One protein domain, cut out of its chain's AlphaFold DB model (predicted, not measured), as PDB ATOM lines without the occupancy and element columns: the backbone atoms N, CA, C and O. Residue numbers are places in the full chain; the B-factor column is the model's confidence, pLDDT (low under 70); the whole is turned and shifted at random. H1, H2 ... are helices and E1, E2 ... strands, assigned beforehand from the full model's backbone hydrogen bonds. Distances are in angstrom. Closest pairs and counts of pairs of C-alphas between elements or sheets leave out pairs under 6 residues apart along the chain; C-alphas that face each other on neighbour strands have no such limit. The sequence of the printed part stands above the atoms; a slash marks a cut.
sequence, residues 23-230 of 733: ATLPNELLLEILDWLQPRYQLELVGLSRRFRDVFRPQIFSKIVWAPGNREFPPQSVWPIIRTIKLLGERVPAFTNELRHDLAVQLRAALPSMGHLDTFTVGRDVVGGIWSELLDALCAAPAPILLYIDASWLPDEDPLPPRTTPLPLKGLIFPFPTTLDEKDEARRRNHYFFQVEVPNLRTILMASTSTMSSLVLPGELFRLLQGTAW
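What this domain is: This is residues 23 to 230 of the 733 residues of the protein "F-box domain-containing protein" of Mycena chlorophos (UniProt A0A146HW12). A twisted sheet of six parallel strands, E1 to E6 side by side in chain order, forms a wall, with H5 and H6 side by side off one of its faces and H7 grazing it towards E5. Beyond the E1 edge a head of three helices, H1 to H3, extends the longest axis, and a loop, residues 180 to 185, sticks out. The printed part has 208 residues, mixed in class, with eight named helices and six strands in the order H1 H2 H3 E1 H4 E2 H5 E3 H6 E4 E5 H7 E6 H8. It is compact, with a radius of gyration of the C-alphas of 19.0 A and spans of 60, 43 and 35 A.

Where its parts are: Find C-alpha 27 at (19.665, -25.374, 11.812), where H1 begins and runs to 35; H2 is 39 to 48 and H3 50 to 60. E1 is 63 to 66, H4 76 to 81 and E2 84 to 87. H5, 97 to 113, begins at C-alpha 97, (16.323, 6.560, -19.825), and is 25.5 A long. Next come E3, 119 to 122, H6, 132 to 138, E4, 145 to 149, and E5, 169 to 173. H7, 191 to 208, is 25.4 A long, with a kink of 30 degrees near residue 198. E6, 214 to 218, runs into H8, 219 to 225, which ends at C-alpha 225, (2.650, -18.488, -31.103).

How they stand to each other: Look first at H2 and H3, a helical hairpin; their closest C-alphas, Val 46 and Arg 53, are 4.7 A apart. H1 touches H3 at Asn 27 and Val 55, C-alphas 6.6 A apart. In the sheet, check N 64 and O 84 at 2.9 A for E1 and E2, N 87 and O 121 at 2.8 A for E2 and E3, N 122 and O 148 at 2.8 A for E3 and E4, N 173 and O 147 at 2.8 A for E4 and E5, and N 216 and O 172 at 2.9 A for E5 and E6. Four strand-helix-strand units, parallel neighbour strands joined through a helix, have right-handed crossovers: E1 H4 E2, E2 H5 E3, E3 H6 E4 and E5 H7 E6. H5 touches H6 at a shallow tilt of 15 degrees, the same way, C-alphas of Arg 108 and Ala 137 being closest at 4.4 A. With residues 110 to 113 alone H5 touches H4, closest at Pro 80 and Ser 113, C-alphas 6.0 A apart. H7 only grazes the sheet, with residues 201 to 208, and touches H8 with residues 198 to 202 alone, C-alphas of Arg 202 and Leu 224 being closest at 6.2 A. Every O i to N i+4 pair is within hydrogen-bond range in H1 and H6; the counts are 5 of 6 in H2, 5 of 7 in H3, 11 of 13 in H5, 12 of 14 in H7, 0 of 2 in H4 and 0 of 3 in H8, where O i to N i+3 gives 2 of 3 in H4 and 3 of 4 in H8.

The domain as a whole: The two C-alphas farthest apart, Thr 24 and His 191, are 60.6 A apart, and the printed part has no cut. The links E4 to E5 and E5 to H7 are long, 19 and 17 residues. Mean pLDDT of the printed part is 91.3; residues 178 to 184 are under 70.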
ATOM      1  N   ALA A  23      19.251 -20.367  20.324       81.94
ATOM      2  CA  ALA A  23      20.600 -20.457  19.770       81.94
ATOM      3  C   ALA A  23      21.225 -21.863  19.827       81.94
ATOM      4  O   ALA A  23      22.282 -22.057  19.231       81.94
ATOM      5  N   THR A  24      20.612 -22.826  20.524       87.75
ATOM      6  CA  THR A  24      21.057 -24.231  20.596       87.75
ATOM      7  C   THR A  24      20.248 -25.179  19.714       87.75
ATOM      8  O   THR A  24      20.639 -26.335  19.573       87.75
ATOM      9  N   LEU A  25      19.176 -24.706  19.070       90.50
ATOM     10  CA  LEU A  25      18.387 -25.530  18.153       90.50
ATOM     11  C   LEU A  25      19.215 -25.953  16.918       90.50
ATOM     12  O   LEU A  25      20.119 -25.215  16.511       90.50
ATOM     13  N   PRO A  26      18.942 -27.127  16.318       93.81
ATOM     14  CA  PRO A  26      19.439 -27.507  14.995       93.81
ATOM     15  C   PRO A  26      19.076 -26.470  13.925       93.81
ATOM     16  O   PRO A  26      18.072 -25.767  14.051       93.81
ATOM     17  N   ASN A  27      19.886 -26.367  12.869       93.38
ATOM     18  CA  ASN A  27      19.665 -25.374  11.812       93.38
ATOM     19  C   ASN A  27      18.347 -25.624  11.064       93.38
ATOM     20  O   ASN A  27      17.699 -24.675  10.646       93.38
ATOM     21  N   GLU A  28      17.938 -26.884  10.947       93.31
ATOM     22  CA  GLU A  28      16.703 -27.311  10.293       93.31
ATOM     23  C   GLU A  28      15.477 -26.757  11.028       93.31
ATOM     24  O   GLU A  28      14.632 -26.118  10.411       93.31
ATOM     25  N   LEU A  29      15.433 -26.903  12.360       92.00
ATOM     26  CA  LEU A  29      14.351 -26.344  13.180       92.00
ATOM     27  C   LEU A  29      14.365 -24.815  13.179       92.00
ATOM     28  O   LEU A  29      13.317 -24.187  13.244       92.00
ATOM     29  N   LEU A  30      15.549 -24.201  13.116       91.94
ATOM     30  CA  LEU A  30      15.658 -22.750  13.008       91.94
ATOM     31  C   LEU A  30      15.075 -22.236  11.684       91.94
ATOM     32  O   LEU A  30      14.400 -21.212  11.698       91.94
ATOM     33  N   LEU A  31      15.326 -22.924  10.566       91.25
ATOM     34  CA  LEU A  31      14.754 -22.575   9.261       91.25
ATOM     35  C   LEU A  31      13.240 -22.803   9.229       91.25
ATOM     36  O   LEU A  31      12.520 -21.948   8.730       91.25
ATOM     37  N   GLU A  32      12.751 -23.886   9.836       90.88
ATOM     38  CA  GLU A  32      11.311 -24.134   9.977       90.88
ATOM     39  C   GLU A  32      10.626 -23.034  10.803       90.88
ATOM     40  O   GLU A  32       9.588 -22.518  10.403       90.88
ATOM     41  N   ILE A  33      11.243 -22.601  11.912       90.19
ATOM     42  CA  ILE A  33      10.755 -21.454  12.692       90.19
ATOM     43  C   ILE A  33      10.761 -20.181  11.843       90.19
ATOM     44  O   ILE A  33       9.809 -19.410  11.915       90.19
ATOM     45  N   LEU A  34      11.818 -19.942  11.059       89.12
ATOM     46  CA  LEU A  34      11.926 -18.757  10.208       89.12
ATOM     47  C   LEU A  34      10.797 -18.698   9.172       89.12
ATOM     48  O   LEU A  34      10.196 -17.641   9.007       89.12
ATOM     49  N   ASP A  35      10.480 -19.826   8.531       86.12
ATOM     50  CA  ASP A  35       9.418 -19.923   7.522       86.12
ATOM     51  C   ASP A  35       8.015 -19.651   8.107       86.12
ATOM     52  O   ASP A  35       7.090 -19.333   7.366       86.12
ATOM     53  N   TRP A  36       7.844 -19.744   9.432       87.75
ATOM     54  CA  TRP A  36       6.585 -19.432  10.125       87.75
ATOM     55  C   TRP A  36       6.488 -17.967  10.568       87.75
ATOM     56  O   TRP A  36       5.437 -17.526  11.038       87.75
ATOM     57  N   LEU A  37       7.586 -17.213  10.487       86.56
ATOM     58  CA  LEU A  37       7.633 -15.812  10.888       86.56
ATOM     59  C   LEU A  37       7.331 -14.902   9.698       86.56
ATOM     60  O   LEU A  37       7.841 -15.111   8.600       86.56
ATOM     61  N   GLN A  38       6.579 -13.827   9.952       83.62
ATOM     62  CA  GLN A  38       6.418 -12.741   8.983       83.62
ATOM     63  C   GLN A  38       7.785 -12.128   8.616       83.62
ATOM     64  O   GLN A  38       8.658 -12.050   9.491       83.62
ATOM     65  N   PRO A  39       7.973 -11.627   7.378       80.56
ATOM     66  CA  PRO A  39       9.253 -11.100   6.889       80.56
ATOM     67  C   PRO A  39       9.929 -10.086   7.824       80.56
ATOM     68  O   PRO A  39      11.133 -10.182   8.079       80.56
ATOM     69  N   ARG A  40       9.157  -9.173   8.430       84.00
ATOM     70  CA  ARG A  40       9.670  -8.205   9.418       84.00
ATOM     71  C   ARG A  40      10.394  -8.869  10.597       84.00
ATOM     72  O   ARG A  40      11.492  -8.458  10.969       84.00
ATOM     73  N   TYR A  41       9.839  -9.956  11.132       87.88
ATOM     74  CA  TYR A  41      10.414 -10.677  12.268       87.88
ATOM     75  C   TYR A  41      11.605 -11.544  11.860       87.88
ATOM     76  O   TYR A  41      12.495 -11.786  12.676       87.88
ATOM     77  N   GLN A  42      11.664 -11.987  10.602       88.88
ATOM     78  CA  GLN A  42      12.821 -12.714  10.079       88.88
ATOM     79  C   GLN A  42      14.086 -11.842  10.122       88.88
ATOM     80  O   GLN A  42      15.151 -12.306  10.541       88.88
ATOM     81  N   LEU A  43      13.965 -10.561   9.754       86.50
ATOM     82  CA  LEU A  43      15.074  -9.602   9.787       86.50
ATOM     83  C   LEU A  43      15.529  -9.287  11.216       86.50
ATOM     84  O   LEU A  43      16.734  -9.270  11.489       86.50
ATOM     85  N   GLU A  44      14.590  -9.103  12.145       89.38
ATOM     86  CA  GLU A  44      14.910  -8.923  13.566       89.38
ATOM     87  C   GLU A  44      15.662 -10.136  14.126       89.38
ATOM     88  O   GLU A  44      16.691  -9.985  14.792       89.38
ATOM     89  N   LEU A  45      15.202 -11.349  13.796       87.75
ATOM     90  CA  LEU A  45      15.791 -12.602  14.267       87.75
ATOM     91  C   LEU A  45      17.246 -12.767  13.797       87.75
ATOM     92  O   LEU A  45      18.106 -13.195  14.572       87.75
ATOM     93  N   VAL A  46      17.562 -12.358  12.563       87.88
ATOM     94  CA  VAL A  46      18.943 -12.309  12.045       87.88
ATOM     95  C   VAL A  46      19.846 -11.387  12.860       87.88
ATOM     96  O   VAL A  46      21.047 -11.652  12.998       87.88
ATOM     97  N   GLY A  47      19.289 -10.307  13.405       87.12
ATOM     98  CA  GLY A  47      20.010  -9.349  14.237       87.12
ATOM     99  C   GLY A  47      20.470  -9.922  15.580       87.12
ATOM    100  O   GLY A  47      21.472  -9.456  16.123       87.12
ATOM    101  N   LEU A  48      19.800 -10.960  16.093       89.62
ATOM    102  CA  LEU A  48      20.002 -11.443  17.465       89.62
ATOM    103  C   LEU A  48      21.296 -12.243  17.672       89.62
ATOM    104  O   LEU A  48      21.825 -12.273  18.783       89.62
ATOM    105  N   SER A  49      21.820 -12.925  16.646       92.56
ATOM    106  CA  SER A  49      23.081 -13.669  16.774       92.56
ATOM    107  C   SER A  49      23.815 -13.858  15.446       92.56
ATOM    108  O   SER A  49      23.212 -13.920  14.377       92.56
ATOM    109  N   ARG A  50      25.144 -14.027  15.512       90.88
ATOM    110  CA  ARG A  50      25.962 -14.364  14.328       90.88
ATOM    111  C   ARG A  50      25.540 -15.691  13.702       90.88
ATOM    112  O   ARG A  50      25.428 -15.770  12.490       90.88
ATOM    113  N   ARG A  51      25.229 -16.694  14.531       92.44
ATOM    114  CA  ARG A  51      24.750 -17.998  14.061       92.44
ATOM    115  C   ARG A  51      23.460 -17.856  13.254       92.44
ATOM    116  O   ARG A  51      23.360 -18.433  12.182       92.44
ATOM    117  N   PHE A  52      22.494 -17.085  13.749       92.69
ATOM    118  CA  PHE A  52      21.240 -16.836  13.032       92.69
ATOM    119  C   PHE A  52      21.487 -16.117  11.718       92.69
ATOM    120  O   PHE A  52      20.943 -16.519  10.700       92.69
ATOM    121  N   ARG A  53      22.383 -15.128  11.702       90.44
ATOM    122  CA  ARG A  53      22.805 -14.497  10.453       90.44
ATOM    123  C   ARG A  53      23.385 -15.504   9.468       90.44
ATOM    124  O   ARG A  53      22.969 -15.500   8.320       90.44
ATOM    125  N   ASP A  54      24.291 -16.374   9.893       90.44
ATOM    126  CA  ASP A  54      24.926 -17.341   8.993       90.44
ATOM    127  C   ASP A  54      23.928 -18.387   8.465       90.44
ATOM    128  O   ASP A  54      23.987 -18.758   7.295       90.44
ATOM    129  N   VAL A  55      22.984 -18.824   9.307       92.94
ATOM    130  CA  VAL A  55      21.969 -19.832   8.958       92.94
ATOM    131  C   VAL A  55      20.849 -19.249   8.095       92.94
ATOM    132  O   VAL A  55      20.449 -19.872   7.117       92.94
ATOM    133  N   PHE A  56      20.344 -18.061   8.427       93.25
ATOM    134  CA  PHE A  56      19.166 -17.479   7.778       93.25
ATOM    135  C   PHE A  56      19.494 -16.623   6.564       93.25
ATOM    136  O   PHE A  56      18.633 -16.437   5.711       93.25
ATOM    137  N   ARG A  57      20.727 -16.113   6.447       90.56
ATOM    138  CA  ARG A  57      21.126 -15.260   5.320       90.56
ATOM    139  C   ARG A  57      20.815 -15.898   3.956       90.56
ATOM    140  O   ARG A  57      20.227 -15.195   3.140       90.56
ATOM    141  N   PRO A  58      21.125 -17.181   3.681       92.12
ATOM    142  CA  PRO A  58      20.750 -17.808   2.414       92.12
ATOM    143  C   PRO A  58      19.242 -17.800   2.148       92.12
ATOM    144  O   PRO A  58      18.847 -17.573   1.015       92.12
ATOM    145  N   GLN A  59      18.412 -18.011   3.176       90.56
ATOM    146  CA  GLN A  59      16.955 -18.058   3.040       90.56
ATOM    147  C   GLN A  59      16.371 -16.658   2.820       90.56
ATOM    148  O   GLN A  59      15.620 -16.448   1.874       90.56
ATOM    149  N   ILE A  60      16.785 -15.679   3.627       89.62
ATOM    150  CA  ILE A  60      16.267 -14.304   3.575       89.62
ATOM    151  C   ILE A  60      16.665 -13.602   2.282       89.62
ATOM    152  O   ILE A  60      15.833 -12.982   1.636       89.62
ATOM    153  N   PHE A  61      17.927 -13.731   1.864       92.00
ATOM    154  CA  PHE A  61      18.404 -13.104   0.630       92.00
ATOM    155  C   PHE A  61      18.214 -13.993  -0.608       92.00
ATOM    156  O   PHE A  61      18.678 -13.630  -1.686       92.00
ATOM    157  N   SER A  62      17.528 -15.139  -0.487       94.38
ATOM    158  CA  SER A  62      17.139 -15.932  -1.661       94.38
ATOM    159  C   SER A  62      16.126 -15.193  -2.533       94.38
ATOM    160  O   SER A  62      16.136 -15.365  -3.751       94.38
ATOM    161  N   LYS A  63      15.291 -14.342  -1.924       94.69
ATOM    162  CA  LYS A  63      14.291 -13.512  -2.590       94.69
ATOM    163  C   LYS A  63      14.596 -12.049  -2.303       94.69
ATOM    164  O   LYS A  63      14.588 -11.621  -1.155       94.69
ATOM    165  N   ILE A  64      14.875 -11.286  -3.349       94.81
ATOM    166  CA  ILE A  64      15.191  -9.866  -3.248       94.81
ATOM    167  C   ILE A  64      14.075  -9.053  -3.877       94.81
ATOM    168  O   ILE A  64      13.714  -9.275  -5.030       94.81
ATOM    169  N   VAL A  65      13.611  -8.048  -3.140       94.44
ATOM    170  CA  VAL A  65      12.804  -6.954  -3.677       94.44
ATOM    171  C   VAL A  65      13.725  -5.768  -3.948       94.44
ATOM    172  O   VAL A  65      14.317  -5.207  -3.023       94.44
ATOM    173  N   TRP A  66      13.868  -5.415  -5.221       95.00
ATOM    174  CA  TRP A  66      14.653  -4.288  -5.702       95.00
ATOM    175  C   TRP A  66      13.711  -3.155  -6.100       95.00
ATOM    176  O   TRP A  66      13.052  -3.237  -7.128       95.00
ATOM    177  N   ALA A  67      13.653  -2.109  -5.281       93.50
ATOM    178  CA  ALA A  67      12.853  -0.909  -5.526       93.50
ATOM    179  C   ALA A  67      13.804   0.292  -5.674       93.50
ATOM    180  O   ALA A  67      14.232   0.852  -4.655       93.50
ATOM    181  N   PRO A  68      14.220   0.650  -6.905       89.31
ATOM    182  CA  PRO A  68      15.083   1.801  -7.145       89.31
ATOM    183  C   PRO A  68      14.485   3.065  -6.515       89.31
ATOM    184  O   PRO A  68      13.282   3.265  -6.555       89.31
ATOM    185  N   GLY A  69      15.307   3.897  -5.880       84.12
ATOM    186  CA  GLY A  69      14.842   5.079  -5.134       84.12
ATOM    187  C   GLY A  69      14.551   4.822  -3.651       84.12
ATOM    188  O   GLY A  69      14.812   5.701  -2.836       84.12
ATOM    189  N   ASN A  70      14.131   3.607  -3.280       86.62
ATOM    190  CA  ASN A  70      13.921   3.213  -1.878       86.62
ATOM    191  C   ASN A  70      15.045   2.328  -1.332       86.62
ATOM    192  O   ASN A  70      15.393   2.406  -0.153       86.62
ATOM    193  N   ARG A  71      15.591   1.442  -2.172       87.88
ATOM    194  CA  ARG A  71      16.591   0.445  -1.778       87.88
ATOM    195  C   ARG A  71      17.717   0.383  -2.803       87.88
ATOM    196  O   ARG A  71      17.480   0.321  -4.010       87.88
ATOM    197  N   GLU A  72      18.950   0.364  -2.308       91.06
ATOM    198  CA  GLU A  72      20.128   0.092  -3.132       91.06
ATOM    199  C   GLU A  72      20.099  -1.346  -3.667       91.06
ATOM    200  O   GLU A  72      19.481  -2.245  -3.085       91.06
ATOM    201  N   PHE A  73      20.793  -1.577  -4.783       94.25
ATOM    202  CA  PHE A  73      20.947  -2.921  -5.326       94.25
ATOM    203  C   PHE A  73      21.730  -3.819  -4.349       94.25
ATOM    204  O   PHE A  73      22.645  -3.337  -3.675       94.25
ATOM    205  N   PRO A  74      21.416  -5.128  -4.250       94.00
ATOM    206  CA  PRO A  74      22.056  -5.996  -3.270       94.00
ATOM    207  C   PRO A  74      23.584  -6.008  -3.400       94.00
ATOM    208  O   PRO A  74      24.108  -6.067  -4.517       94.00
ATOM    209  N   PRO A  75      24.325  -6.037  -2.278       95.31
ATOM    210  CA  PRO A  75      25.779  -6.043  -2.316       95.31
ATOM    211  C   PRO A  75      26.324  -7.355  -2.898       95.31
ATOM    212  O   PRO A  75      25.766  -8.430  -2.683       95.31
ATOM    213  N   GLN A  76      27.501  -7.301  -3.526       96.75
ATOM    214  CA  GLN A  76      28.129  -8.452  -4.195       96.75
ATOM    215  C   GLN A  76      28.242  -9.716  -3.331       96.75
ATOM    216  O   GLN A  76      28.127 -10.835  -3.826       96.75
ATOM    217  N   SER A  77      28.405  -9.549  -2.017       94.94
ATOM    218  CA  SER A  77      28.503 -10.667  -1.073       94.94
ATOM    219  C   SER A  77      27.243 -11.540  -0.968       94.94
ATOM    220  O   SER A  77      27.331 -12.627  -0.400       94.94
ATOM    221  N   VAL A  78      26.085 -11.088  -1.466       95.25
ATOM    222  CA  VAL A  78      24.847 -11.887  -1.495       95.25
ATOM    223  C   VAL A  78      24.483 -12.405  -2.884       95.25
ATOM    224  O   VAL A  78      23.636 -13.281  -2.977       95.25
ATOM    225  N   TRP A  79      25.125 -11.955  -3.966       96.81
ATOM    226  CA  TRP A  79      24.770 -12.404  -5.323       96.81
ATOM    227  C   TRP A  79      24.738 -13.930  -5.504       96.81
ATOM    228  O   TRP A  79      23.782 -14.415  -6.106       96.81
ATOM    229  N   PRO A  80      25.673 -14.717  -4.931       97.12
ATOM    230  CA  PRO A  80      25.648 -16.169  -5.093       97.12
ATOM    231  C   PRO A  80      24.471 -16.875  -4.409       97.12
ATOM    232  O   PRO A  80      24.259 -18.047  -4.672       97.12
ATOM    233  N   ILE A  81      23.727 -16.232  -3.505       96.38
ATOM    234  CA  ILE A  81      22.594 -16.868  -2.802       96.38
ATOM    235  C   ILE A  81      21.231 -16.421  -3.338       96.38
ATOM    236  O   ILE A  81      20.220 -17.030  -2.987       96.38
ATOM    237  N   ILE A  82      21.197 -15.401  -4.200       97.44
ATOM    238  CA  ILE A  82      19.963 -14.878  -4.789       97.44
ATOM    239  C   ILE A  82      19.395 -15.898  -5.778       97.44
ATOM    240  O   ILE A  82      20.095 -16.371  -6.674       97.44
ATOM    241  N   ARG A  83      18.105 -16.201  -5.618       97.56
ATOM    242  CA  ARG A  83      17.313 -17.041  -6.524       97.56
ATOM    243  C   ARG A  83      16.263 -16.235  -7.267       97.56
ATOM    244  O   ARG A  83      16.095 -16.410  -8.465       97.56
ATOM    245  N   THR A  84      15.616 -15.303  -6.580       97.75
ATOM    246  CA  THR A  84      14.556 -14.475  -7.144       97.75
ATOM    247  C   THR A  84      14.875 -12.999  -6.966       97.75
ATOM    248  O   THR A  84      15.235 -12.568  -5.870       97.75
ATOM    249  N   ILE A  85      14.702 -12.217  -8.030       97.81
ATOM    250  CA  ILE A  85      14.736 -10.749  -7.987       97.81
ATOM    251  C   ILE A  85      13.379 -10.233  -8.460       97.81
ATOM    252  O   ILE A  85      12.958 -10.559  -9.566       97.81
ATOM    253  N   LYS A  86      12.710  -9.418  -7.644       97.25
ATOM    254  CA  LYS A  86      11.496  -8.674  -7.997       97.25
ATOM    255  C   LYS A  86      11.850  -7.195  -8.102       97.25
ATOM    256  O   LYS A  86      12.156  -6.576  -7.088       97.25
ATOM    257  N   LEU A  87      11.844  -6.655  -9.314       97.12
ATOM    258  CA  LEU A  87      11.972  -5.226  -9.571       97.12
ATOM    259  C   LEU A  87      10.614  -4.557  -9.333       97.12
ATOM    260  O   LEU A  87       9.628  -4.967  -9.942       97.12
ATOM    261  N   LEU A  88      10.581  -3.555  -8.462       95.06
ATOM    262  CA  LEU A  88       9.420  -2.716  -8.168       95.06
ATOM    263  C   LEU A  88       9.683  -1.279  -8.625       95.06
ATOM    264  O   LEU A  88      10.826  -0.819  -8.617       95.06
ATOM    265  N   GLY A  89       8.623  -0.588  -9.021       88.62
ATOM    266  CA  GLY A  89       8.613   0.831  -9.380       88.62
ATOM    267  C   GLY A  89       8.129   1.774  -8.278       88.62
ATOM    268  O   GLY A  89       8.021   2.972  -8.522       88.62
ATOM    269  N   GLU A  90       7.840   1.269  -7.079       82.69
ATOM    270  CA  GLU A  90       7.319   2.052  -5.961       82.69
ATOM    271  C   GLU A  90       8.124   3.347  -5.731       82.69
ATOM    272  O   GLU A  90       9.340   3.321  -5.532       82.69
ATOM    273  N   ARG A  91       7.431   4.494  -5.737       77.94
ATOM    274  CA  ARG A  91       8.001   5.850  -5.582       77.94
ATOM    275  C   ARG A  91       8.966   6.304  -6.685       77.94
ATOM    276  O   ARG A  91       9.570   7.368  -6.549       77.94
ATOM    277  N   VAL A  92       9.076   5.569  -7.790       81.75
ATOM    278  CA  VAL A  92       9.734   6.033  -9.016       81.75
ATOM    279  C   VAL A  92       8.655   6.632  -9.923       81.75
ATOM    280  O   VAL A  92       7.930   5.883 -10.574       81.75
ATOM    281  N   PRO A  93       8.514   7.971  -9.991       74.06
ATOM    282  CA  PRO A  93       7.442   8.595 -10.771       74.06
ATOM    283  C   PRO A  93       7.566   8.298 -12.271       74.06
ATOM    284  O   PRO A  93       6.561   8.229 -12.970       74.06
ATOM    285  N   ALA A  94       8.796   8.115 -12.763       83.12
ATOM    286  CA  ALA A  94       9.076   7.674 -14.120       83.12
ATOM    287  C   ALA A  94      10.438   6.971 -14.187       83.12
ATOM    288  O   ALA A  94      11.432   7.457 -13.638       83.12
ATOM    289  N   PHE A  95      10.502   5.851 -14.906       87.12
ATOM    290  CA  PHE A  95      11.761   5.195 -15.248       87.12
ATOM    291  C   PHE A  95      12.431   5.953 -16.398       87.12
ATOM    292  O   PHE A  95      12.252   5.598 -17.560       87.12
ATOM    293  N   THR A  96      13.181   7.016 -16.085       91.62
ATOM    294  CA  THR A  96      13.912   7.785 -17.109       91.62
ATOM    295  C   THR A  96      14.926   6.905 -17.841       91.62
ATOM    296  O   THR A  96      15.353   5.869 -17.327       91.62
ATOM    297  N   ASN A  97      15.346   7.316 -19.039       91.56
ATOM    298  CA  ASN A  97      16.323   6.560 -19.825       91.56
ATOM    299  C   ASN A  97      17.652   6.375 -19.077       91.56
ATOM    300  O   ASN A  97      18.255   5.306 -19.161       91.56
ATOM    301  N   GLU A  98      18.082   7.373 -18.301       93.69
ATOM    302  CA  GLU A  98      19.280   7.284 -17.461       93.69
ATOM    303  C   GLU A  98      19.108   6.222 -16.376       93.69
ATOM    304  O   GLU A  98      19.954   5.341 -16.241       93.69
ATOM    305  N   LEU A  99      17.976   6.236 -15.659       93.06
ATOM    306  CA  LEU A  99      17.695   5.227 -14.643       93.06
ATOM    307  C   LEU A  99      17.619   3.830 -15.274       93.06
ATOM    308  O   LEU A  99      18.277   2.907 -14.805       93.06
ATOM    309  N   ARG A 100      16.880   3.666 -16.376       94.19
ATOM    310  CA  ARG A 100      16.788   2.403 -17.133       94.19
ATOM    311  C   ARG A 100      18.164   1.862 -17.514       94.19
ATOM    312  O   ARG A 100      18.408   0.659 -17.375       94.19
ATOM    313  N   HIS A 101      19.058   2.744 -17.962       95.31
ATOM    314  CA  HIS A 101      20.435   2.406 -18.291       95.31
ATOM    315  C   HIS A 101      21.227   1.971 -17.049       95.31
ATOM    316  O   HIS A 101      21.827   0.894 -17.058       95.31
ATOM    317  N   ASP A 102      21.180   2.746 -15.966       95.50
ATOM    318  CA  ASP A 102      21.908   2.467 -14.724       95.50
ATOM    319  C   ASP A 102      21.479   1.141 -14.084       95.50
ATOM    320  O   ASP A 102      22.323   0.349 -13.651       95.50
ATOM    321  N   LEU A 103      20.173   0.853 -14.063       95.75
ATOM    322  CA  LEU A 103      19.628  -0.415 -13.574       95.75
ATOM    323  C   LEU A 103      20.126  -1.589 -14.430       95.75
ATOM    324  O   LEU A 103      20.598  -2.600 -13.900       95.75
ATOM    325  N   ALA A 104      20.085  -1.450 -15.757       96.81
ATOM    326  CA  ALA A 104      20.585  -2.474 -16.668       96.81
ATOM    327  C   ALA A 104      22.095  -2.718 -16.501       96.81
ATOM    328  O   ALA A 104      22.541  -3.866 -16.543       96.81
ATOM    329  N   VAL A 105      22.895  -1.669 -16.277       97.12
ATOM    330  CA  VAL A 105      24.341  -1.783 -16.027       97.12
ATOM    331  C   VAL A 105      24.621  -2.538 -14.727       97.12
ATOM    332  O   VAL A 105      25.438  -3.464 -14.731       97.12
ATOM    333  N   GLN A 106      23.925  -2.198 -13.638       96.62
ATOM    334  CA  GLN A 106      24.066  -2.890 -12.352       96.62
ATOM    335  C   GLN A 106      23.726  -4.378 -12.477       96.62
ATOM    336  O   GLN A 106      24.504  -5.238 -12.056       96.62
ATOM    337  N   LEU A 107      22.602  -4.688 -13.127       97.06
ATOM    338  CA  LEU A 107      22.166  -6.064 -13.316       97.06
ATOM    339  C   LEU A 107      23.146  -6.849 -14.201       97.06
ATOM    340  O   LEU A 107      23.534  -7.962 -13.851       97.06
ATOM    341  N   ARG A 108      23.627  -6.254 -15.301       97.25
ATOM    342  CA  ARG A 108      24.611  -6.872 -16.206       97.25
ATOM    343  C   ARG A 108      25.925  -7.212 -15.498       97.25
ATOM    344  O   ARG A 108      26.522  -8.242 -15.797       97.25
ATOM    345  N   ALA A 109      26.370  -6.371 -14.563       97.00
ATOM    346  CA  ALA A 109      27.567  -6.635 -13.766       97.00
ATOM    347  C   ALA A 109      27.360  -7.773 -12.750       97.00
ATOM    348  O   ALA A 109      28.283  -8.542 -12.478       97.00
ATOM    349  N   ALA A 110      26.153  -7.888 -12.195       97.44
ATOM    350  CA  ALA A 110      25.853  -8.822 -11.120       97.44
ATOM    351  C   ALA A 110      25.493 -10.235 -11.603       97.44
ATOM    352  O   ALA A 110      25.944 -11.221 -11.012       97.44
ATOM    353  N   LEU A 111      24.721 -10.341 -12.690       97.44
ATOM    354  CA  LEU A 111      24.156 -11.599 -13.190       97.44
ATOM    355  C   LEU A 111      25.173 -12.731 -13.385       97.44
ATOM    356  O   LEU A 111      24.878 -13.835 -12.925       97.44
ATOM    357  N   PRO A 112      26.384 -12.510 -13.940       97.69
ATOM    358  CA  PRO A 112      27.370 -13.582 -14.089       97.69
ATOM    359  C   PRO A 112      27.770 -14.265 -12.770       97.69
ATOM    360  O   PRO A 112      28.215 -15.409 -12.778       97.69
ATOM    361  N   SER A 113      27.614 -13.578 -11.631       97.62
ATOM    362  CA  SER A 113      27.903 -14.114 -10.292       97.62
ATOM    363  C   SER A 113      26.678 -14.728  -9.600       97.62
ATOM    364  O   SER A 113      26.815 -15.350  -8.547       97.62
ATOM    365  N   MET A 114      25.480 -14.565 -10.167       97.56
ATOM    366  CA  MET A 114      24.217 -15.073  -9.628       97.56
ATOM    367  C   MET A 114      23.906 -16.464 -10.194       97.56
ATOM    368  O   MET A 114      22.898 -16.681 -10.860       97.56
ATOM    369  N   GLY A 115      24.783 -17.436  -9.924       96.06
ATOM    370  CA  GLY A 115      24.670 -18.804 -10.459       96.06
ATOM    371  C   GLY A 115      23.407 -19.572 -10.042       96.06
ATOM    372  O   GLY A 115      23.107 -20.611 -10.625       96.06
ATOM    373  N   HIS A 116      22.675 -19.072  -9.044       96.62
ATOM    374  CA  HIS A 116      21.445 -19.668  -8.526       96.62
ATOM    375  C   HIS A 116      20.177 -18.889  -8.896       96.62
ATOM    376  O   HIS A 116      19.100 -19.296  -8.463       96.62
ATOM    377  N   LEU A 117      20.290 -17.809  -9.681       97.81
ATOM    378  CA  LEU A 117      19.128 -17.045 -10.118       97.81
ATOM    379  C   LEU A 117      18.212 -17.942 -10.957       97.81
ATOM    380  O   LEU A 117      18.629 -18.491 -11.975       97.81
ATOM    381  N   ASP A 118      16.966 -18.079 -10.516       97.50
ATOM    382  CA  ASP A 118      15.929 -18.862 -11.176       97.50
ATOM    383  C   ASP A 118      14.798 -17.995 -11.728       97.50
ATOM    384  O   ASP A 118      14.216 -18.365 -12.745       97.50
ATOM    385  N   THR A 119      14.512 -16.848 -11.105       98.31
ATOM    386  CA  THR A 119      13.322 -16.046 -11.392       98.31
ATOM    387  C   THR A 119      13.646 -14.558 -11.367       98.31
ATOM    388  O   THR A 119      14.252 -14.048 -10.423       98.31
ATOM    389  N   PHE A 120      13.195 -13.844 -12.391       98.31
ATOM    390  CA  PHE A 120      13.232 -12.390 -12.448       98.31
ATOM    391  C   PHE A 120      11.818 -11.866 -12.693       98.31
ATOM    392  O   PHE A 120      11.184 -12.231 -13.681       98.31
ATOM    393  N   THR A 121      11.324 -11.024 -11.794       98.06
ATOM    394  CA  THR A 121       9.976 -10.460 -11.839       98.06
ATOM    395  C   THR A 121      10.046  -8.957 -12.061       98.06
ATOM    396  O   THR A 121      10.741  -8.260 -11.330       98.06
ATOM    397  N   VAL A 122       9.288  -8.460 -13.034       97.19
ATOM    398  CA  VAL A 122       9.007  -7.035 -13.226       97.19
ATOM    399  C   VAL A 122       7.622  -6.765 -12.639       97.19
ATOM    400  O   VAL A 122       6.633  -7.283 -13.159       97.19
ATOM    401  N   GLY A 123       7.565  -6.053 -11.514       94.44
ATOM    402  CA  GLY A 123       6.335  -5.761 -10.774       94.44
ATOM    403  C   GLY A 123       5.412  -4.789 -11.505       94.44
ATOM    404  O   GLY A 123       5.864  -4.016 -12.342       94.44
ATOM    405  N   ARG A 124       4.112  -4.836 -11.186       91.25
ATOM    406  CA  ARG A 124       3.046  -4.055 -11.842       91.25
ATOM    407  C   ARG A 124       3.301  -2.545 -11.860       91.25
ATOM    408  O   ARG A 124       2.878  -1.855 -12.779       91.25
ATOM    409  N   ASP A 125       3.985  -2.055 -10.839       90.69
ATOM    410  CA  ASP A 125       4.320  -0.656 -10.590       90.69
ATOM    411  C   ASP A 125       5.516  -0.145 -11.417       90.69
ATOM    412  O   ASP A 125       5.817   1.048 -11.401       90.69
ATOM    413  N   VAL A 126       6.197  -1.011 -12.174       92.56
ATOM    414  CA  VAL A 126       7.275  -0.614 -13.090       92.56
ATOM    415  C   VAL A 126       6.681   0.008 -14.359       92.56
ATOM    416  O   VAL A 126       6.376  -0.672 -15.338       92.56
ATOM    417  N   VAL A 127       6.512   1.330 -14.336       88.69
ATOM    418  CA  VAL A 127       5.930   2.113 -15.435       88.69
ATOM    419  C   VAL A 127       6.725   1.944 -16.742       88.69
ATOM    420  O   VAL A 127       7.941   2.155 -16.779       88.69
ATOM    421  N   GLY A 128       6.022   1.596 -17.827       87.25
ATOM    422  CA  GLY A 128       6.612   1.319 -19.146       87.25
ATOM    423  C   GLY A 128       7.008  -0.145 -19.361       87.25
ATOM    424  O   GLY A 128       7.526  -0.516 -20.411       87.25
ATOM    425  N   GLY A 129       6.748  -1.023 -18.391       90.94
ATOM    426  CA  GLY A 129       6.994  -2.446 -18.565       90.94
ATOM    427  C   GLY A 129       8.481  -2.795 -18.598       90.94
ATOM    428  O   GLY A 129       9.312  -2.204 -17.908       90.94
ATOM    429  N   ILE A 130       8.821  -3.808 -19.395       92.81
ATOM    430  CA  ILE A 130      10.209  -4.213 -19.636       92.81
ATOM    431  C   ILE A 130      10.769  -3.522 -20.885       92.81
ATOM    432  O   ILE A 130      10.122  -3.503 -21.932       92.81
ATOM    433  N   TRP A 131      12.000  -3.016 -20.782       95.06
ATOM    434  CA  TRP A 131      12.713  -2.303 -21.847       95.06
ATOM    435  C   TRP A 131      13.921  -3.092 -22.392       95.06
ATOM    436  O   TRP A 131      14.351  -4.104 -21.825       95.06
ATOM    437  N   SER A 132      14.483  -2.624 -23.510       94.88
ATOM    438  CA  SER A 132      15.544  -3.305 -24.270       94.88
ATOM    439  C   SER A 132      16.814  -3.557 -23.460       94.88
ATOM    440  O   SER A 132      17.332  -4.674 -23.449       94.88
ATOM    441  N   GLU A 133      17.298  -2.545 -22.745       95.81
ATOM    442  CA  GLU A 133      18.542  -2.600 -21.981       95.81
ATOM    443  C   GLU A 133      18.444  -3.605 -20.828       95.81
ATOM    444  O   GLU A 133      19.430  -4.279 -20.514       95.81
ATOM    445  N   LEU A 134      17.259  -3.743 -20.221       96.44
ATOM    446  CA  LEU A 134      17.013  -4.739 -19.183       96.44
ATOM    447  C   LEU A 134      17.065  -6.156 -19.764       96.44
ATOM    448  O   LEU A 134      17.735  -7.019 -19.200       96.44
ATOM    449  N   LEU A 135      16.447  -6.389 -20.926       96.94
ATOM    450  CA  LEU A 135      16.555  -7.669 -21.639       96.94
ATOM    451  C   LEU A 135      18.004  -7.988 -22.035       96.94
ATOM    452  O   LEU A 135      18.437  -9.133 -21.907       96.94
ATOM    453  N   ASP A 136      18.777  -6.988 -22.465       96.00
ATOM    454  CA  ASP A 136      20.209  -7.144 -22.750       96.00
ATOM    455  C   ASP A 136      21.019  -7.498 -21.505       96.00
ATOM    456  O   ASP A 136      21.980  -8.263 -21.589       96.00
ATOM    457  N   ALA A 137      20.664  -6.943 -20.346       97.06
ATOM    458  CA  ALA A 137      21.280  -7.337 -19.088       97.06
ATOM    459  C   ALA A 137      20.967  -8.806 -18.771       97.06
ATOM    460  O   ALA A 137      21.893  -9.559 -18.477       97.06
ATOM    461  N   LEU A 138      19.710  -9.245 -18.922       97.19
ATOM    462  CA  LEU A 138      19.291 -10.634 -18.673       97.19
ATOM    463  C   LEU A 138      20.013 -11.665 -19.560       97.19
ATOM    464  O   LEU A 138      20.190 -12.806 -19.134       97.19
ATOM    465  N   CYS A 139      20.510 -11.283 -20.743       96.56
ATOM    466  CA  CYS A 139      21.382 -12.146 -21.554       96.56
ATOM    467  C   CYS A 139      22.678 -12.566 -20.831       96.56
ATOM    468  O   CYS A 139      23.275 -13.570 -21.213       96.56
ATOM    469  N   ALA A 140      23.122 -11.828 -19.807       96.38
ATOM    470  CA  ALA A 140      24.310 -12.153 -19.015       96.38
ATOM    471  C   ALA A 140      24.055 -13.209 -17.921       96.38
ATOM    472  O   ALA A 140      24.984 -13.566 -17.192       96.38
ATOM    473  N   ALA A 141      22.817 -13.698 -17.776       96.62
ATOM    474  CA  ALA A 141      22.495 -14.739 -16.810       96.62
ATOM    475  C   ALA A 141      23.253 -16.047 -17.136       96.62
ATOM    476  O   ALA A 141      23.247 -16.496 -18.284       96.62
ATOM    477  N   PRO A 142      23.890 -16.694 -16.143       94.75
ATOM    478  CA  PRO A 142      24.704 -17.893 -16.359       94.75
ATOM    479  C   PRO A 142      23.868 -19.143 -16.670       94.75
ATOM    480  O   PRO A 142      24.406 -20.143 -17.145       94.75
ATOM    481  N   ALA A 143      22.565 -19.103 -16.388       95.62
ATOM    482  CA  ALA A 143      21.627 -20.189 -16.620       95.62
ATOM    483  C   ALA A 143      20.267 -19.641 -17.084       95.62
ATOM    484  O   ALA A 143      19.958 -18.479 -16.815       95.62
ATOM    485  N   PRO A 144      19.438 -20.466 -17.754       96.62
ATOM    486  CA  PRO A 144      18.111 -20.043 -18.164       96.62
ATOM    487  C   PRO A 144      17.178 -19.720 -16.989       96.62
ATOM    488  O   PRO A 144      16.985 -20.564 -16.112       96.62
ATOM    489  N   ILE A 145      16.549 -18.544 -17.018       97.75
ATOM    490  CA  ILE A 145      15.685 -18.035 -15.937       97.75
ATOM    491  C   ILE A 145      14.200 -18.010 -16.322       97.75
ATOM    492  O   ILE A 145      13.837 -18.038 -17.497       97.75
ATOM    493  N   LEU A 146      13.326 -17.958 -15.323       98.50
ATOM    494  CA  LEU A 146      11.908 -17.650 -15.461       98.50
ATOM    495  C   LEU A 146      11.719 -16.132 -15.419       98.50
ATOM    496  O   LEU A 146      12.045 -15.496 -14.420       98.50
ATOM    497  N   LEU A 147      11.176 -15.556 -16.486       98.44
ATOM    498  CA  LEU A 147      10.814 -14.142 -16.529       98.44
ATOM    499  C   LEU A 147       9.321 -13.988 -16.220       98.44
ATOM    500  O   LEU A 147       8.491 -14.563 -16.919       98.44
ATOM    501  N   TYR A 148       8.980 -13.222 -15.189       98.00
ATOM    502  CA  TYR A 148       7.606 -12.839 -14.862       98.00
ATOM    503  C   TYR A 148       7.428 -11.350 -15.156       98.00
ATOM    504  O   TYR A 148       8.155 -10.528 -14.604       98.00
ATOM    505  N   ILE A 149       6.467 -10.993 -16.000       96.81
ATOM    506  CA  ILE A 149       6.184  -9.599 -16.361       96.81
ATOM    507  C   ILE A 149       4.771  -9.281 -15.882       96.81
ATOM    508  O   ILE A 149       3.813  -9.707 -16.512       96.81
ATOM    509  N   ASP A 150       4.644  -8.578 -14.757       93.38
ATOM    510  CA  ASP A 150       3.355  -8.060 -14.265       93.38
ATOM    511  C   ASP A 150       3.088  -6.626 -14.737       93.38
ATOM    512  O   ASP A 150       1.960  -6.144 -14.709       93.38
ATOM    513  N   ALA A 151       4.153  -5.927 -15.126       91.31
ATOM    514  CA  ALA A 151       4.100  -4.554 -15.584       91.31
ATOM    515  C   ALA A 151       3.414  -4.424 -16.947       91.31
ATOM    516  O   ALA A 151       3.712  -5.172 -17.883       91.31
ATOM    517  N   SER A 152       2.560  -3.410 -17.066       87.88
ATOM    518  CA  SER A 152       1.957  -3.006 -18.333       87.88
ATOM    519  C   SER A 152       2.914  -2.115 -19.120       87.88
ATOM    520  O   SER A 152       3.545  -1.213 -18.564       87.88
ATOM    521  N   TRP A 153       2.985  -2.328 -20.432       91.19
ATOM    522  CA  TRP A 153       3.618  -1.365 -21.327       91.19
ATOM    523  C   TRP A 153       2.688  -0.175 -21.566       91.19
ATOM    524  O   TRP A 153       1.466  -0.333 -21.627       91.19
ATOM    525  N   LEU A 154       3.273   1.014 -21.699       87.12
ATOM    526  CA  LEU A 154       2.518   2.225 -21.991       87.12
ATOM    527  C   LEU A 154       2.261   2.344 -23.504       87.12
ATOM    528  O   LEU A 154       3.181   2.087 -24.279       87.12
ATOM    529  N   PRO A 155       1.056   2.766 -23.934       84.88
ATOM    530  CA  PRO A 155       0.736   2.976 -25.350       84.88
ATOM    531  C   PRO A 155       1.657   3.968 -26.074       84.88
ATOM    532  O   PRO A 155       1.879   3.824 -27.273       84.88
ATOM    533  N   ASP A 156       2.190   4.952 -25.347       85.12
ATOM    534  CA  ASP A 156       3.016   6.030 -25.905       85.12
ATOM    535  C   ASP A 156       4.493   5.638 -26.094       85.12
ATOM    536  O   ASP A 156       5.278   6.427 -26.621       85.12
ATOM    537  N   GLU A 157       4.901   4.445 -25.650       85.31
ATOM    538  CA  GLU A 157       6.277   3.972 -25.806       85.31
ATOM    539  C   GLU A 157       6.476   3.184 -27.102       85.31
ATOM    540  O   GLU A 157       5.656   2.346 -27.488       85.31
ATOM    541  N   ASP A 158       7.620   3.414 -27.750       88.94
ATOM    542  CA  ASP A 158       8.014   2.649 -28.927       88.94
ATOM    543  C   ASP A 158       8.142   1.150 -28.589       88.94
ATOM    544  O   ASP A 158       8.720   0.781 -27.557       88.94
ATOM    545  N   PRO A 159       7.661   0.252 -29.468       92.06
ATOM    546  CA  PRO A 159       7.801  -1.177 -29.256       92.06
ATOM    547  C   PRO A 159       9.274  -1.600 -29.253       92.06
ATOM    548  O   PRO A 159      10.126  -1.035 -29.944       92.06
ATOM    549  N   LEU A 160       9.568  -2.668 -28.514       92.81
ATOM    550  CA  LEU A 160      10.893  -3.257 -28.408       92.81
ATOM    551  C   LEU A 160      11.426  -3.630 -29.800       92.81
ATOM    552  O   LEU A 160      10.762  -4.372 -30.540       92.81
ATOM    553  N   PRO A 161      12.653  -3.202 -30.146       92.88
ATOM    554  CA  PRO A 161      13.268  -3.561 -31.407       92.88
ATOM    555  C   PRO A 161      13.447  -5.085 -31.490       92.88
ATOM    556  O   PRO A 161      13.758  -5.727 -30.479       92.88
ATOM    557  N   PRO A 162      13.301  -5.690 -32.683       91.06
ATOM    558  CA  PRO A 162      13.545  -7.112 -32.875       91.06
ATOM    559  C   PRO A 162      14.930  -7.518 -32.368       91.06
ATOM    560  O   PRO A 162      15.941  -6.896 -32.699       91.06
ATOM    561  N   ARG A 163      14.983  -8.589 -31.578       91.50
ATOM    562  CA  ARG A 163      16.224  -9.059 -30.955       91.50
ATOM    563  C   ARG A 163      16.868 -10.159 -31.783       91.50
ATOM    564  O   ARG A 163      16.220 -11.129 -32.163       91.50
ATOM    565  N   THR A 164      18.170 -10.018 -32.009       87.25
ATOM    566  CA  THR A 164      19.023 -11.059 -32.605       87.25
ATOM    567  C   THR A 164      19.738 -11.888 -31.543       87.25
ATOM    568  O   THR A 164      20.050 -13.054 -31.780       87.25
ATOM    569  N   THR A 165      19.980 -11.306 -30.366       92.19
ATOM    570  CA  THR A 165      20.627 -11.983 -29.242       92.19
ATOM    571  C   THR A 165      19.648 -12.943 -28.566       92.19
ATOM    572  O   THR A 165      18.594 -12.491 -28.102       92.19
ATOM    573  N   PRO A 166      19.986 -14.241 -28.452       94.62
ATOM    574  CA  PRO A 166      19.174 -15.191 -27.710       94.62
ATOM    575  C   PRO A 166      19.011 -14.767 -26.248       94.62
ATOM    576  O   PRO A 166      19.972 -14.363 -25.588       94.62
ATOM    577  N   LEU A 167      17.791 -14.880 -25.734       96.44
ATOM    578  CA  LEU A 167      17.491 -14.687 -24.323       96.44
ATOM    579  C   LEU A 167      17.507 -16.054 -23.631       96.44
ATOM    580  O   LEU A 167      16.749 -16.936 -24.045       96.44
ATOM    581  N   PRO A 168      18.313 -16.251 -22.572       96.19
ATOM    582  CA  PRO A 168      18.342 -17.500 -21.823       96.19
ATOM    583  C   PRO A 168      17.111 -17.568 -20.906       96.19
ATOM    584  O   PRO A 168      17.214 -17.457 -19.689       96.19
ATOM    585  N   LEU A 169      15.917 -17.719 -21.478       97.88
ATOM    586  CA  LEU A 169      14.692 -17.901 -20.701       97.88
ATOM    587  C   LEU A 169      14.318 -19.375 -20.686       97.88
ATOM    588  O   LEU A 169      14.106 -19.988 -21.731       97.88
ATOM    589  N   LYS A 170      14.209 -19.937 -19.484       97.88
ATOM    590  CA  LYS A 170      13.583 -21.240 -19.250       97.88
ATOM    591  C   LYS A 170      12.066 -21.139 -19.350       97.88
ATOM    592  O   LYS A 170      11.417 -22.120 -19.725       97.88
ATOM    593  N   GLY A 171      11.501 -19.988 -18.998       98.25
ATOM    594  CA  GLY A 171      10.077 -19.739 -19.125       98.25
ATOM    595  C   GLY A 171       9.704 -18.268 -19.071       98.25
ATOM    596  O   GLY A 171      10.495 -17.433 -18.633       98.25
ATOM    597  N   LEU A 172       8.483 -17.983 -19.507       98.38
ATOM    598  CA  LEU A 172       7.873 -16.659 -19.468       98.38
ATOM    599  C   LEU A 172       6.486 -16.761 -18.831       98.38
ATOM    600  O   LEU A 172       5.689 -17.623 -19.210       98.38
ATOM    601  N   ILE A 173       6.206 -15.874 -17.882       98.00
ATOM    602  CA  ILE A 173       4.879 -15.671 -17.312       98.00
ATOM    603  C   ILE A 173       4.464 -14.242 -17.599       98.00
ATOM    604  O   ILE A 173       5.036 -13.294 -17.066       98.00
ATOM    605  N   PHE A 174       3.444 -14.118 -18.433       96.44
ATOM    606  CA  PHE A 174       2.725 -12.882 -18.636       96.44
ATOM    607  C   PHE A 174       1.274 -13.147 -18.226       96.44
ATOM    608  O   PHE A 174       0.561 -13.877 -18.923       96.44
ATOM    609  N   PRO A 175       0.863 -12.720 -17.023       90.38
ATOM    610  CA  PRO A 175      -0.435 -13.070 -16.483       90.38
ATOM    611  C   PRO A 175      -1.548 -12.372 -17.270       90.38
ATOM    612  O   PRO A 175      -1.377 -11.289 -17.829       90.38
ATOM    613  N   PHE A 176      -2.721 -13.003 -17.305       82.62
ATOM    614  CA  PHE A 176      -3.936 -12.280 -17.657       82.62
ATOM    615  C   PHE A 176      -4.148 -11.208 -16.578       82.62
ATOM    616  O   PHE A 176      -4.102 -11.574 -15.399       82.62
ATOM    617  N   PRO A 177      -4.335  -9.929 -16.948       72.69
ATOM    618  CA  PRO A 177      -4.586  -8.877 -15.984       72.69
ATOM    619  C   PRO A 177      -5.953  -9.147 -15.365       72.69
ATOM    620  O   PRO A 177      -6.988  -8.741 -15.877       72.69
ATOM    621  N   THR A 178      -5.969  -9.872 -14.253       59.97
ATOM    622  CA  THR A 178      -7.080  -9.833 -13.312       59.97
ATOM    623  C   THR A 178      -6.943  -8.518 -12.560       59.97
ATOM    624  O   THR A 178      -6.594  -8.499 -11.381       59.97
ATOM    625  N   THR A 179      -7.102  -7.393 -13.258       51.47
ATOM    626  CA  THR A 179      -7.492  -6.159 -12.586       51.47
ATOM    627  C   THR A 179      -8.916  -6.418 -12.138       51.47
ATOM    628  O   THR A 179      -9.866  -6.178 -12.877       51.47
ATOM    629  N   LEU A 180      -9.052  -7.027 -10.962       47.72
ATOM    630  CA  LEU A 180     -10.242  -6.812 -10.169       47.72
ATOM    631  C   LEU A 180     -10.177  -5.313  -9.859       47.72
ATOM    632  O   LEU A 180      -9.461  -4.893  -8.956       47.72
ATOM    633  N   ASP A 181     -10.800  -4.492 -10.707       50.56
ATOM    634  CA  ASP A 181     -11.231  -3.163 -10.268       50.56
ATOM    635  C   ASP A 181     -12.100  -3.369  -9.009       50.56
ATOM    636  O   ASP A 181     -12.564  -4.483  -8.756       50.56
ATOM    637  N   GLU A 182     -12.429  -2.313  -8.262       53.66
ATOM    638  CA  GLU A 182     -13.371  -2.372  -7.118       53.66
ATOM    639  C   GLU A 182     -14.706  -3.104  -7.422       53.66
ATOM    640  O   GLU A 182     -15.479  -3.414  -6.517       53.66
ATOM    641  N   LYS A 183     -14.993  -3.361  -8.706       59.59
ATOM    642  CA  LYS A 183     -16.193  -4.008  -9.242       59.59
ATOM    643  C   LYS A 183     -16.011  -5.456  -9.727       59.59
ATOM    644  O   LYS A 183     -16.976  -6.008 -10.247       59.59
ATOM    645  N   ASP A 184     -14.823  -6.054  -9.611       64.38
ATOM    646  CA  ASP A 184     -14.539  -7.428 -10.072       64.38
ATOM    647  C   ASP A 184     -14.897  -7.676 -11.565       64.38
ATOM    648  O   ASP A 184     -15.347  -8.757 -11.961       64.38
ATOM    649  N   GLU A 185     -14.729  -6.656 -12.418       72.44
ATOM    650  CA  GLU A 185     -15.053  -6.724 -13.851       72.44
ATOM    651  C   GLU A 185     -13.906  -7.338 -14.666       72.44
ATOM    652  O   GLU A 185     -12.810  -6.782 -14.766       72.44
ATOM    653  N   ALA A 186     -14.177  -8.457 -15.340       75.81
ATOM    654  CA  ALA A 186     -13.245  -9.044 -16.288       75.81
ATOM    655  C   ALA A 186     -13.310  -8.284 -17.613       75.81
ATOM    656  O   ALA A 186     -14.264  -8.434 -18.369       75.81
ATOM    657  N   ARG A 187     -12.280  -7.499 -17.940       80.75
ATOM    658  CA  ARG A 187     -12.235  -6.772 -19.217       80.75
ATOM    659  C   ARG A 187     -11.351  -7.463 -20.237       80.75
ATOM    660  O   ARG A 187     -10.212  -7.837 -19.945       80.75
ATOM    661  N   ARG A 188     -11.874  -7.607 -21.457       84.81
ATOM    662  CA  ARG A 188     -11.064  -7.931 -22.635       84.81
ATOM    663  C   ARG A 188      -9.997  -6.850 -22.814       84.81
ATOM    664  O   ARG A 188     -10.221  -5.664 -22.568       84.81
ATOM    665  N   ARG A 189      -8.802  -7.274 -23.211       85.56
ATOM    666  CA  ARG A 189      -7.667  -6.369 -23.386       85.56
ATOM    667  C   ARG A 189      -7.970  -5.346 -24.482       85.56
ATOM    668  O   ARG A 189      -8.382  -5.706 -25.581       85.56
ATOM    669  N   ASN A 190      -7.761  -4.067 -24.179       85.25
ATOM    670  CA  ASN A 190      -8.013  -2.991 -25.134       85.25
ATOM    671  C   ASN A 190      -7.059  -3.108 -26.340       85.25
ATOM    672  O   ASN A 190      -5.881  -3.439 -26.177       85.25
ATOM    673  N   HIS A 191      -7.558  -2.803 -27.541       85.06
ATOM    674  CA  HIS A 191      -6.779  -2.757 -28.777       85.06
ATOM    675  C   HIS A 191      -5.485  -1.930 -28.653       85.06
ATOM    676  O   HIS A 191      -4.453  -2.348 -29.175       85.06
ATOM    677  N   TYR A 192      -5.495  -0.817 -27.910       86.75
ATOM    678  CA  TYR A 192      -4.288  -0.008 -27.678       86.75
ATOM    679  C   TYR A 192      -3.172  -0.798 -26.980       86.75
ATOM    680  O   TYR A 192      -2.023  -0.758 -27.410       86.75
ATOM    681  N   PHE A 193      -3.506  -1.582 -25.950       87.69
ATOM    682  CA  PHE A 193      -2.528  -2.434 -25.270       87.69
ATOM    683  C   PHE A 193      -2.031  -3.552 -26.192       87.69
ATOM    684  O   PHE A 193      -0.829  -3.794 -26.272       87.69
ATOM    685  N   PHE A 194      -2.920  -4.154 -26.992       89.25
ATOM    686  CA  PHE A 194      -2.518  -5.142 -27.996       89.25
ATOM    687  C   PHE A 194      -1.445  -4.620 -28.955       89.25
ATOM    688  O   PHE A 194      -0.512  -5.363 -29.262       89.25
ATOM    689  N   GLN A 195      -1.559  -3.373 -29.426       89.88
ATOM    690  CA  GLN A 195      -0.609  -2.793 -30.380       89.88
ATOM    691  C   GLN A 195       0.821  -2.709 -29.831       89.88
ATOM    692  O   GLN A 195       1.762  -2.860 -30.607       89.88
ATOM    693  N   VAL A 196       0.992  -2.537 -28.518       91.75
ATOM    694  CA  VAL A 196       2.315  -2.431 -27.881       91.75
ATOM    695  C   VAL A 196       2.795  -3.775 -27.333       91.75
ATOM    696  O   VAL A 196       3.939  -4.182 -27.539       91.75
ATOM    697  N   GLU A 197       1.915  -4.533 -26.686       93.31
ATOM    698  CA  GLU A 197       2.282  -5.782 -26.019       93.31
ATOM    699  C   GLU A 197       2.598  -6.903 -27.011       93.31
ATOM    700  O   GLU A 197       3.517  -7.689 -26.782       93.31
ATOM    701  N   VAL A 198       1.867  -6.988 -28.131       94.56
ATOM    702  CA  VAL A 198       2.073  -8.044 -29.135       94.56
ATOM    703  C   VAL A 198       3.477  -7.968 -29.749       94.56
ATOM    704  O   VAL A 198       4.164  -8.996 -29.741       94.56
ATOM    705  N   PRO A 199       3.953  -6.816 -30.264       95.50
ATOM    706  CA  PRO A 199       5.332  -6.687 -30.735       95.50
ATOM    707  C   PRO A 199       6.366  -7.002 -29.650       95.50
ATOM    708  O   PRO A 199       7.294  -7.773 -29.904       95.50
ATOM    709  N   ASN A 200       6.177  -6.480 -28.434       96.38
ATOM    710  CA  ASN A 200       7.132  -6.637 -27.335       96.38
ATOM    711  C   ASN A 200       7.280  -8.102 -26.917       96.38
ATOM    712  O   ASN A 200       8.390  -8.641 -26.858       96.38
ATOM    713  N   LEU A 201       6.155  -8.784 -26.707       96.88
ATOM    714  CA  LEU A 201       6.140 -10.206 -26.387       96.88
ATOM    715  C   LEU A 201       6.682 -11.040 -27.537       96.88
ATOM    716  O   LEU A 201       7.466 -11.951 -27.290       96.88
ATOM    717  N   ARG A 202       6.330 -10.736 -28.794       96.44
ATOM    718  CA  ARG A 202       6.876 -11.455 -29.953       96.44
ATOM    719  C   ARG A 202       8.403 -11.392 -29.967       96.44
ATOM    720  O   ARG A 202       9.041 -12.423 -30.155       96.44
ATOM    721  N   THR A 203       8.983 -10.221 -29.718       95.94
ATOM    722  CA  THR A 203      10.437 -10.032 -29.635       95.94
ATOM    723  C   THR A 203      11.074 -10.905 -28.546       95.94
ATOM    724  O   THR A 203      12.067 -11.588 -28.806       95.94
ATOM    725  N   ILE A 204      10.491 -10.943 -27.342       97.38
ATOM    726  CA  ILE A 204      10.976 -11.772 -26.221       97.38
ATOM    727  C   ILE A 204      10.842 -13.269 -26.539       97.38
ATOM    728  O   ILE A 204      11.771 -14.054 -26.326       97.38
ATOM    729  N   LEU A 205       9.687 -13.664 -27.072       97.12
ATOM    730  CA  LEU A 205       9.348 -15.040 -27.420       97.12
ATOM    731  C   LEU A 205      10.288 -15.592 -28.493       97.12
ATOM    732  O   LEU A 205      10.864 -16.657 -28.295       97.12
ATOM    733  N   MET A 206      10.506 -14.857 -29.588       96.06
ATOM    734  CA  MET A 206      11.394 -15.290 -30.675       96.06
ATOM    735  C   MET A 206      12.830 -15.493 -30.188       96.06
ATOM    736  O   MET A 206      13.449 -16.512 -30.504       96.06
ATOM    737  N   ALA A 207      13.331 -14.579 -29.352       96.62
ATOM    738  CA  ALA A 207      14.679 -14.658 -28.800       96.62
ATOM    739  C   ALA A 207      14.869 -15.816 -27.797       96.62
ATOM    740  O   ALA A 207      16.007 -16.187 -27.519       96.62
ATOM    741  N   SER A 208      13.791 -16.405 -27.267       97.00
ATOM    742  CA  SER A 208      13.837 -17.460 -26.239       97.00
ATOM    743  C   SER A 208      13.342 -18.835 -26.705       97.00
ATOM    744  O   SER A 208      13.424 -19.803 -25.949       97.00
ATOM    745  N   THR A 209      12.881 -18.966 -27.954       95.56
ATOM    746  CA  THR A 209      12.318 -20.209 -28.533       95.56
ATOM    747  C   THR A 209      13.148 -21.470 -28.270       95.56
ATOM    748  O   THR A 209      12.590 -22.530 -27.994       95.56
ATOM    749  N   SER A 210      14.478 -21.363 -28.327       95.56
ATOM    750  CA  SER A 210      15.392 -22.506 -28.175       95.56
ATOM    751  C   SER A 210      15.566 -23.003 -26.735       95.56
ATOM    752  O   SER A 210      15.947 -24.157 -26.536       95.56
ATOM    753  N   THR A 211      15.291 -22.168 -25.729       96.44
ATOM    754  CA  THR A 211      15.481 -22.498 -24.304       96.44
ATOM    755  C   THR A 211      14.171 -22.561 -23.523       96.44
ATOM    756  O   THR A 211      14.140 -23.116 -22.421       96.44
ATOM    757  N   MET A 212      13.089 -22.002 -24.071       97.75
ATOM    758  CA  MET A 212      11.831 -21.846 -23.358       97.75
ATOM    759  C   MET A 212      11.083 -23.173 -23.222       97.75
ATOM    760  O   MET A 212      10.537 -23.718 -24.176       97.75
ATOM    761  N   SER A 213      11.021 -23.660 -21.986       98.25
ATOM    762  CA  SER A 213      10.365 -24.910 -21.596       98.25
ATOM    763  C   SER A 213       8.951 -24.730 -21.041       98.25
ATOM    764  O   SER A 213       8.177 -25.690 -21.066       98.25
ATOM    765  N   SER A 214       8.608 -23.531 -20.562       98.44
ATOM    766  CA  SER A 214       7.314 -23.216 -19.946       98.44
ATOM    767  C   SER A 214       6.829 -21.834 -20.365       98.44
ATOM    768  O   SER A 214       7.582 -20.869 -20.274       98.44
ATOM    769  N   LEU A 215       5.565 -21.721 -20.760       98.44
ATOM    770  CA  LEU A 215       4.969 -20.465 -21.200       98.44
ATOM    771  C   LEU A 215       3.581 -20.276 -20.590       98.44
ATOM    772  O   LEU A 215       2.721 -21.145 -20.725       98.44
ATOM    773  N   VAL A 216       3.366 -19.129 -19.947       97.94
ATOM    774  CA  VAL A 216       2.060 -18.693 -19.448       97.94
ATOM    775  C   VAL A 216       1.690 -17.382 -20.129       97.94
ATOM    776  O   VAL A 216       2.420 -16.403 -19.991       97.94
ATOM    777  N   LEU A 217       0.573 -17.371 -20.857       96.62
ATOM    778  CA  LEU A 217       0.081 -16.198 -21.585       96.62
ATOM    779  C   LEU A 217      -1.421 -15.976 -21.366       96.62
ATOM    780  O   LEU A 217      -2.158 -16.922 -21.072       96.62
ATOM    781  N   PRO A 218      -1.920 -14.757 -21.596       94.81
ATOM    782  CA  PRO A 218      -3.335 -14.527 -21.820       94.81
ATOM    783  C   PRO A 218      -3.800 -15.261 -23.089       94.81
ATOM    784  O   PRO A 218      -3.105 -15.238 -24.107       94.81
ATOM    785  N   GLY A 219      -4.973 -15.895 -23.061       93.38
ATOM    786  CA  GLY A 219      -5.521 -16.628 -24.212       93.38
ATOM    787  C   GLY A 219      -5.752 -15.755 -25.442       93.38
ATOM    788  O   GLY A 219      -5.602 -16.199 -26.576       93.38
ATOM    789  N   GLU A 220      -6.018 -14.476 -25.224       91.38
ATOM    790  CA  GLU A 220      -6.242 -13.485 -26.273       91.38
ATOM    791  C   GLU A 220      -4.978 -13.228 -27.105       91.38
ATOM    792  O   GLU A 220      -5.046 -12.890 -28.284       91.38
ATOM    793  N   LEU A 221      -3.811 -13.466 -26.503       93.88
ATOM    794  CA  LEU A 221      -2.503 -13.350 -27.135       93.88
ATOM    795  C   LEU A 221      -2.040 -14.658 -27.791       93.88
ATOM    796  O   LEU A 221      -0.903 -14.748 -28.253       93.88
ATOM    797  N   PHE A 222      -2.913 -15.667 -27.896       93.88
ATOM    798  CA  PHE A 222      -2.600 -16.972 -28.484       93.88
ATOM    799  C   PHE A 222      -1.913 -16.880 -29.855       93.88
ATOM    800  O   PHE A 222      -0.979 -17.631 -30.151       93.88
ATOM    801  N   ARG A 223      -2.343 -15.929 -30.698       91.75
ATOM    802  CA  ARG A 223      -1.808 -15.766 -32.060       91.75
ATOM    803  C   ARG A 223      -0.316 -15.409 -32.094       91.75
ATOM    804  O   ARG A 223       0.309 -15.603 -33.132       91.75
ATOM    805  N   LEU A 224       0.284 -14.970 -30.980       94.81
ATOM    806  CA  LEU A 224       1.736 -14.769 -30.864       94.81
ATOM    807  C   LEU A 224       2.554 -16.029 -31.161       94.81
ATOM    808  O   LEU A 224       3.710 -15.923 -31.557       94.81
ATOM    809  N   LEU A 225       1.961 -17.207 -30.970       96.00
ATOM    810  CA  LEU A 225       2.650 -18.488 -31.103       96.00
ATOM    811  C   LEU A 225       2.654 -19.028 -32.538       96.00
ATOM    812  O   LEU A 225       3.328 -20.021 -32.814       96.00
ATOM    813  N   GLN A 226       1.905 -18.399 -33.447       93.94
ATOM    814  CA  GLN A 226       1.813 -18.819 -34.841       93.94
ATOM    815  C   GLN A 226       3.135 -18.624 -35.587       93.94
ATOM    816  O   GLN A 226       3.897 -17.696 -35.328       93.94
ATOM    817  N   GLY A 227       3.404 -19.519 -36.541       93.12
ATOM    818  CA  GLY A 227       4.574 -19.432 -37.420       93.12
ATOM    819  C   GLY A 227       5.916 -19.770 -36.762       93.12
ATOM    820  O   GLY A 227       6.945 -19.651 -37.419       93.12
ATOM    821  N   THR A 228       5.919 -20.214 -35.503       93.69
ATOM    822  CA  THR A 228       7.138 -20.512 -34.741       93.69
ATOM    823  C   THR A 228       7.197 -21.987 -34.365       93.69
ATOM    824  O   THR A 228       6.184 -22.564 -33.974       93.69
ATOM    825  N   ALA A 229       8.379 -22.596 -34.474       95.44
ATOM    826  CA  ALA A 229       8.628 -23.944 -33.971       95.44
ATOM    827  C   ALA A 229       8.988 -23.891 -32.480       95.44
ATOM    828  O   ALA A 229       9.884 -23.154 -32.072       95.44
ATOM    829  N   TRP A 230       8.293 -24.684 -31.670       96.62
ATOM    830  CA  TRP A 230       8.378 -24.665 -30.212       96.62
ATOM    831  C   TRP A 230       8.979 -25.971 -29.686       96.62
ATOM    832  O   TRP A 230       8.394 -26.662 -28.852       96.62
TER     833      TRP A 230